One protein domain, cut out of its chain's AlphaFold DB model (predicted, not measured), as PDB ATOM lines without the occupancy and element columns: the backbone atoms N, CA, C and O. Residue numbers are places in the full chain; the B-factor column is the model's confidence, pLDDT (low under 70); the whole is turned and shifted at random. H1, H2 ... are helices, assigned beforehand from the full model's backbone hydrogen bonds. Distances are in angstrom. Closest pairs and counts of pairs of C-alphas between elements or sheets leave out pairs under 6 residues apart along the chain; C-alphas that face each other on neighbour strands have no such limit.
ATOM      1  N   GLY A   2      -4.153   9.549 133.067       64.62
ATOM      2  CA  GLY A   2      -3.901   9.647 131.621       64.62
ATOM      3  C   GLY A   2      -2.747  10.541 131.142       64.62
ATOM      4  O   GLY A   2      -2.493  10.550 129.949       64.62
ATOM      5  N   GLN A   3      -2.066  11.266 132.034       82.94
ATOM      6  CA  GLN A   3      -0.967  12.190 131.702       82.94
ATOM      7  C   GLN A   3       0.304  11.957 132.539       82.94
ATOM      8  O   GLN A   3       1.250  12.741 132.456       82.94
ATOM      9  N   VAL A   4       0.340  10.930 133.402       90.62
ATOM     10  CA  VAL A   4       1.456  10.765 134.356       90.62
ATOM     11  C   VAL A   4       2.783  10.496 133.642       90.62
ATOM     12  O   VAL A   4       3.781  11.143 133.948       90.62
ATOM     13  N   ALA A   5       2.778   9.613 132.641       95.00
ATOM     14  CA  ALA A   5       3.963   9.305 131.848       95.00
ATOM     15  C   ALA A   5       4.435  10.527 131.042       95.00
ATOM     16  O   ALA A   5       5.622  10.832 131.071       95.00
ATOM     17  N   ASP A   6       3.518  11.283 130.423       96.38
ATOM     18  CA  ASP A   6       3.854  12.533 129.722       96.38
ATOM     19  C   ASP A   6       4.508  13.557 130.655       96.38
ATOM     20  O   ASP A   6       5.511  14.178 130.309       96.38
ATOM     21  N   THR A   7       3.967  13.710 131.867       96.94
ATOM     22  CA  THR A   7       4.504  14.635 132.874       96.94
ATOM     23  C   THR A   7       5.924  14.237 133.270       96.94
ATOM     24  O   THR A   7       6.822  15.078 133.293       96.94
ATOM     25  N   ILE A   8       6.148  12.949 133.542       97.12
ATOM     26  CA  ILE A   8       7.472  12.427 133.899       97.12
ATOM     27  C   ILE A   8       8.450  12.616 132.736       97.12
ATOM     28  O   ILE A   8       9.551  13.117 132.963       97.12
ATOM     29  N   LEU A   9       8.061  12.285 131.502       96.81
ATOM     30  CA  LEU A   9       8.887  12.487 130.308       96.81
ATOM     31  C   LEU A   9       9.226  13.965 130.089       96.81
ATOM     32  O   LEU A   9      10.369  14.278 129.773       96.81
ATOM     33  N   GLY A  10       8.281  14.882 130.309       97.88
ATOM     34  CA  GLY A  10       8.522  16.323 130.200       97.88
ATOM     35  C   GLY A  10       9.537  16.855 131.218       97.88
ATOM     36  O   GLY A  10      10.268  17.797 130.919       97.88
ATOM     37  N   ILE A  11       9.613  16.243 132.403       98.31
ATOM     38  CA  ILE A  11      10.557  16.621 133.468       98.31
ATOM     39  C   ILE A  11      11.929  15.979 133.251       98.31
ATOM     40  O   ILE A  11      12.963  16.622 133.415       98.31
ATOM     41  N   THR A  12      11.941  14.688 132.934       98.31
ATOM     42  CA  THR A  12      13.150  13.849 132.955       98.31
ATOM     43  C   THR A  12      13.790  13.683 131.579       98.31
ATOM     44  O   THR A  12      14.961  13.322 131.479       98.31
ATOM     45  N   GLY A  13      13.030  13.922 130.509       98.12
ATOM     46  CA  GLY A  13      13.419  13.694 129.120       98.12
ATOM     47  C   GLY A  13      13.410  12.225 128.683       98.12
ATOM     48  O   GLY A  13      13.567  11.966 127.491       98.12
ATOM     49  N   ARG A  14      13.253  11.261 129.604       97.62
ATOM     50  CA  ARG A  14      13.298   9.820 129.307       97.62
ATOM     51  C   ARG A  14      12.693   8.965 130.421       97.62
ATOM     52  O   ARG A  14      12.779   9.311 131.593       97.62
ATOM     53  N   ILE A  15      12.174   7.801 130.047       98.19
ATOM     54  CA  ILE A  15      11.852   6.697 130.956       98.19
ATOM     55  C   ILE A  15      12.582   5.471 130.412       98.19
ATOM     56  O   ILE A  15      12.374   5.089 129.266       98.19
ATOM     57  N   ASP A  16      13.461   4.878 131.217       98.38
ATOM     58  CA  ASP A  16      14.319   3.766 130.773       98.38
ATOM     59  C   ASP A  16      13.801   2.389 131.172       98.38
ATOM     60  O   ASP A  16      14.207   1.379 130.599       98.38
ATOM     61  N   LEU A  17      12.929   2.344 132.176       98.50
ATOM     62  CA  LEU A  17      12.358   1.131 132.736       98.50
ATOM     63  C   LEU A  17      11.052   1.478 133.449       98.50
ATOM     64  O   LEU A  17      10.946   2.538 134.068       98.50
ATOM     65  N   ILE A  18      10.085   0.569 133.400       98.06
ATOM     66  CA  ILE A  18       8.833   0.668 134.146       98.06
ATOM     67  C   ILE A  18       8.705  -0.543 135.058       98.06
ATOM     68  O   ILE A  18       8.757  -1.680 134.598       98.06
ATOM     69  N   HIS A  19       8.469  -0.295 136.341       98.44
ATOM     70  CA  HIS A  19       7.953  -1.312 137.248       98.44
ATOM     71  C   HIS A  19       6.425  -1.269 137.165       98.44
ATOM     72  O   HIS A  19       5.796  -0.284 137.552       98.44
ATOM     73  N   CYS A  20       5.831  -2.293 136.560       97.94
ATOM     74  CA  CYS A  20       4.401  -2.358 136.294       97.94
ATOM     75  C   CYS A  20       3.713  -3.209 137.360       97.94
ATOM     76  O   CYS A  20       3.621  -4.427 137.225       97.94
ATOM     77  N   ASN A  21       3.207  -2.546 138.395       98.31
ATOM     78  CA  ASN A  21       2.525  -3.180 139.517       98.31
ATOM     79  C   ASN A  21       1.125  -2.573 139.673       98.31
ATOM     80  O   ASN A  21       0.952  -1.361 139.527       98.31
ATOM     81  N   ASP A  22       0.132  -3.401 139.993       98.19
ATOM     82  CA  ASP A  22      -1.130  -2.901 140.540       98.19
ATOM     83  C   ASP A  22      -0.982  -2.721 142.063       98.19
ATOM     84  O   ASP A  22       0.015  -3.145 142.654       98.19
ATOM     85  N   SER A  23      -1.947  -2.084 142.719       98.06
ATOM     86  CA  SER A  23      -1.873  -1.748 144.144       98.06
ATOM     87  C   SER A  23      -3.003  -2.381 144.943       98.06
ATOM     88  O   SER A  23      -4.175  -2.238 144.602       98.06
ATOM     89  N   GLN A  24      -2.663  -3.018 146.066       97.94
ATOM     90  CA  GLN A  24      -3.644  -3.442 147.072       97.94
ATOM     91  C   GLN A  24      -4.181  -2.251 147.885       97.94
ATOM     92  O   GLN A  24      -5.245  -2.337 148.496       97.94
ATOM     93  N   GLY A  25      -3.421  -1.153 147.945       95.31
ATOM     94  CA  GLY A  25      -3.771   0.040 148.707       95.31
ATOM     95  C   GLY A  25      -4.729   0.956 147.953       95.31
ATOM     96  O   GLY A  25      -4.805   0.942 146.726       95.31
ATOM     97  N   ALA A  26      -5.443   1.808 148.688       96.12
ATOM     98  CA  ALA A  26      -6.166   2.922 148.084       96.12
ATOM     99  C   ALA A  26      -5.188   3.980 147.539       96.12
ATOM    100  O   ALA A  26      -4.032   4.062 147.978       96.12
ATOM    101  N   PHE A  27      -5.670   4.816 146.615       95.06
ATOM    102  CA  PHE A  27      -4.930   5.988 146.149       95.06
ATOM    103  C   PHE A  27      -4.485   6.851 147.338       95.06
ATOM    104  O   PHE A  27      -5.262   7.069 148.266       95.06
ATOM    105  N   ASP A  28      -3.235   7.317 147.298       95.44
ATOM    106  CA  ASP A  28      -2.625   8.183 148.318       95.44
ATOM    107  C   ASP A  28      -2.513   7.566 149.731       95.44
ATOM    108  O   ASP A  28      -2.291   8.255 150.720       95.44
ATOM    109  N   SER A  29      -2.624   6.238 149.851       97.25
ATOM    110  CA  SER A  29      -2.505   5.552 151.149       97.25
ATOM    111  C   SER A  29      -1.080   5.507 151.717       97.25
ATOM    112  O   SER A  29      -0.899   5.177 152.888       97.25
ATOM    113  N   GLY A  30      -0.059   5.765 150.892       96.50
ATOM    114  CA  GLY A  30       1.353   5.566 151.242       96.50
ATOM    115  C   GLY A  30       1.760   4.097 151.434       96.50
ATOM    116  O   GLY A  30       2.908   3.822 151.779       96.50
ATOM    117  N   ALA A  31       0.841   3.147 151.225       96.62
ATOM    118  CA  ALA A  31       1.123   1.726 151.331       96.62
ATOM    119  C   ALA A  31       1.768   1.205 150.043       96.62
ATOM    120  O   ALA A  31       1.178   1.283 148.967       96.62
ATOM    121  N   ASP A  32       2.947   0.605 150.182       97.50
ATOM    122  CA  ASP A  32       3.642  -0.084 149.098       97.50
ATOM    123  C   ASP A  32       3.340  -1.589 149.172       97.50
ATOM    124  O   ASP A  32       3.967  -2.359 149.914       97.50
ATOM    125  N   ARG A  33       2.236  -1.983 148.534       97.88
ATOM    126  CA  ARG A  33       1.712  -3.356 148.518       97.88
ATOM    127  C   ARG A  33       1.213  -3.689 147.119       97.88
ATOM    128  O   ARG A  33       0.124  -3.263 146.735       97.88
ATOM    129  N   HIS A  34       2.003  -4.459 146.381       98.44
ATOM    130  CA  HIS A  34       1.699  -4.806 144.996       98.44
ATOM    131  C   HIS A  34       0.578  -5.850 144.890       98.44
ATOM    132  O   HIS A  34       0.501  -6.788 145.687       98.44
ATOM    133  N   ALA A  35      -0.263  -5.708 143.874       98.44
ATOM    134  CA  ALA A  35      -1.237  -6.700 143.430       98.44
ATOM    135  C   ALA A  35      -0.902  -7.158 142.002       98.44
ATOM    136  O   ALA A  35      -0.213  -6.447 141.265       98.44
ATOM    137  N   ASN A  36      -1.386  -8.340 141.615       98.75
ATOM    138  CA  ASN A  36      -1.388  -8.754 140.213       98.75
ATOM    139  C   ASN A  36      -2.297  -7.824 139.388       98.75
ATOM    140  O   ASN A  36      -3.167  -7.130 139.924       98.75
ATOM    141  N   LEU A  37      -2.054  -7.744 138.083       98.38
ATOM    142  CA  LEU A  37      -2.632  -6.705 137.238       98.38
ATOM    143  C   LEU A  37      -4.143  -6.891 137.072       98.38
ATOM    144  O   LEU A  37      -4.606  -7.893 136.529       98.38
ATOM    145  N   GLY A  38      -4.919  -5.877 137.464       97.31
ATOM    146  CA  GLY A  38      -6.382  -5.904 137.402       97.31
ATOM    147  C   GLY A  38      -7.047  -6.450 138.666       97.31
ATOM    148  O   GLY A  38      -8.275  -6.450 138.741       97.31
ATOM    149  N   GLU A  39      -6.261  -6.876 139.654       97.88
ATOM    150  CA  GLU A  39      -6.749  -7.294 140.972       97.88
ATOM    151  C   GLU A  39      -6.641  -6.177 142.021       97.88
ATOM    152  O   GLU A  39      -7.171  -6.309 143.125       97.88
ATOM    153  N   GLY A  40      -5.954  -5.078 141.692       97.38
ATOM    154  CA  GLY A  40      -5.769  -3.933 142.570       97.38
ATOM    155  C   GLY A  40      -6.655  -2.735 142.227       97.38
ATOM    156  O   GLY A  40      -7.654  -2.817 141.509       97.38
ATOM    157  N   SER A  41      -6.299  -1.589 142.802       96.88
ATOM    158  CA  SER A  41      -7.082  -0.354 142.740       96.88
ATOM    159  C   SER A  41      -6.702   0.581 141.587       96.88
ATOM    160  O   SER A  41      -7.404   1.567 141.352       96.88
ATOM    161  N   VAL A  42      -5.612   0.309 140.857       95.62
ATOM    162  CA  VAL A  42      -5.084   1.220 139.822       95.62
ATOM    163  C   VAL A  42      -5.965   1.203 138.567       95.62
ATOM    164  O   VAL A  42      -6.186   2.240 137.930       95.62
ATOM    165  N   GLY A  43      -6.509   0.030 138.236       94.75
ATOM    166  CA  GLY A  43      -7.352  -0.204 137.067       94.75
ATOM    167  C   GLY A  43      -6.551  -0.403 135.776       94.75
ATOM    168  O   GLY A  43      -5.667   0.385 135.432       94.75
ATOM    169  N   MET A  44      -6.902  -1.449 135.023       95.50
ATOM    170  CA  MET A  44      -6.129  -1.909 133.861       95.50
ATOM    171  C   MET A  44      -5.965  -0.841 132.768       95.50
ATOM    172  O   MET A  44      -4.875  -0.680 132.225       95.50
ATOM    173  N   ASP A  45      -7.004  -0.056 132.478       95.06
ATOM    174  CA  ASP A  45      -6.935   0.975 131.433       95.06
ATOM    175  C   ASP A  45      -5.910   2.069 131.764       95.06
ATOM    176  O   ASP A  45      -5.189   2.545 130.883       95.06
ATOM    177  N   ASN A  46      -5.793   2.440 133.044       95.25
ATOM    178  CA  ASN A  46      -4.783   3.397 133.493       95.25
ATOM    179  C   ASN A  46      -3.369   2.836 133.315       95.25
ATOM    180  O   ASN A  46      -2.482   3.568 132.868       95.25
ATOM    181  N   ILE A  47      -3.174   1.556 133.643       96.56
ATOM    182  CA  ILE A  47      -1.894   0.857 133.492       96.56
ATOM    183  C   ILE A  47      -1.498   0.836 132.015       96.56
ATOM    184  O   ILE A  47      -0.459   1.384 131.655       96.56
ATOM    185  N   ILE A  48      -2.350   0.299 131.137       96.06
ATOM    186  CA  ILE A  48      -2.046   0.171 129.705       96.06
ATOM    187  C   ILE A  48      -1.779   1.532 129.059       96.06
ATOM    188  O   ILE A  48      -0.839   1.657 128.273       96.06
ATOM    189  N   ASN A  49      -2.559   2.560 129.402       95.06
ATOM    190  CA  ASN A  49      -2.325   3.899 128.871       95.06
ATOM    191  C   ASN A  49      -0.958   4.455 129.307       95.06
ATOM    192  O   ASN A  49      -0.222   4.982 128.478       95.06
ATOM    193  N   CYS A  50      -0.582   4.282 130.578       95.81
ATOM    194  CA  CYS A  50       0.730   4.695 131.083       95.81
ATOM    195  C   CYS A  50       1.877   3.978 130.350       95.81
ATOM    196  O   CYS A  50       2.820   4.628 129.898       95.81
ATOM    197  N   LEU A  51       1.769   2.655 130.176       96.56
ATOM    198  CA  LEU A  51       2.787   1.840 129.506       96.56
ATOM    199  C   LEU A  51       2.989   2.247 128.042       96.56
ATOM    200  O   LEU A  51       4.128   2.380 127.598       96.56
ATOM    201  N   LYS A  52       1.897   2.491 127.304       95.88
ATOM    202  CA  LYS A  52       1.958   2.932 125.900       95.88
ATOM    203  C   LYS A  52       2.625   4.295 125.748       95.88
ATOM    204  O   LYS A  52       3.432   4.467 124.841       95.88
ATOM    205  N   THR A  53       2.322   5.240 126.639       96.06
ATOM    206  CA  THR A  53       2.950   6.568 126.627       96.06
ATOM    207  C   THR A  53       4.431   6.502 126.998       96.06
ATOM    208  O   THR A  53       5.255   7.137 126.349       96.06
ATOM    209  N   ALA A  54       4.786   5.731 128.028       96.31
ATOM    210  CA  ALA A  54       6.165   5.638 128.500       96.31
ATOM    211  C   ALA A  54       7.085   4.868 127.533       96.31
ATOM    212  O   ALA A  54       8.268   5.188 127.459       96.31
ATOM    213  N   ASN A  55       6.550   3.889 126.789       95.81
ATOM    214  CA  ASN A  55       7.240   3.137 125.731       95.81
ATOM    215  C   ASN A  55       8.649   2.640 126.126       95.81
ATOM    216  O   ASN A  55       9.629   2.831 125.403       95.81
TER     217      ASN A  55
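AT A GLANCE: This is residues 2 to 55 of the 78 residues of a protein of freshwater metagenome (UniProt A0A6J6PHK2). A model with little regular structure: two short helices, H1 and H2, run the same way, staggered, with the beginning of H1 near the end of H2, and a long looping stretch, residues 13 to 43, leads back past H2 to its first end. The printed part has 54 residues, of which 20 lie in the two named helices, H1 then H2; there is no named strand, and the class is all helix. It is only just compact, close to loose, with a radius of gyration of the C-alphas of 11.7 A, and spans 30 by 20 by 18 A.

HOW THE PARTS SIT: H1, residues 4 to 12, and H2, residues 44 to 54, touch; their closest C-alphas, those of Ala 5 and Ala 54, are 5.4 A apart. They run the same way at a shallow tilt of 25 degrees. In both, every O i to N i+4 pair is within hydrogen-bond range. Residues 22 to 23 pair with residues 34 to 35, antiparallel.

IN THESE COORDINATES: H1 begins at C-alpha 4 (1.456, 10.765, 134.356) and is 12.2 A long. H2, 15.4 A long, ends at C-alpha 54 (6.165, 5.638, 128.500).

THE WHOLE: The C-alphas of Gly 13 and Glu 39, the two farthest apart, are 31.4 A apart. The link from H1 to H2 is long, the printed part has no cut, and residue 2 alone is under pLDDT 70.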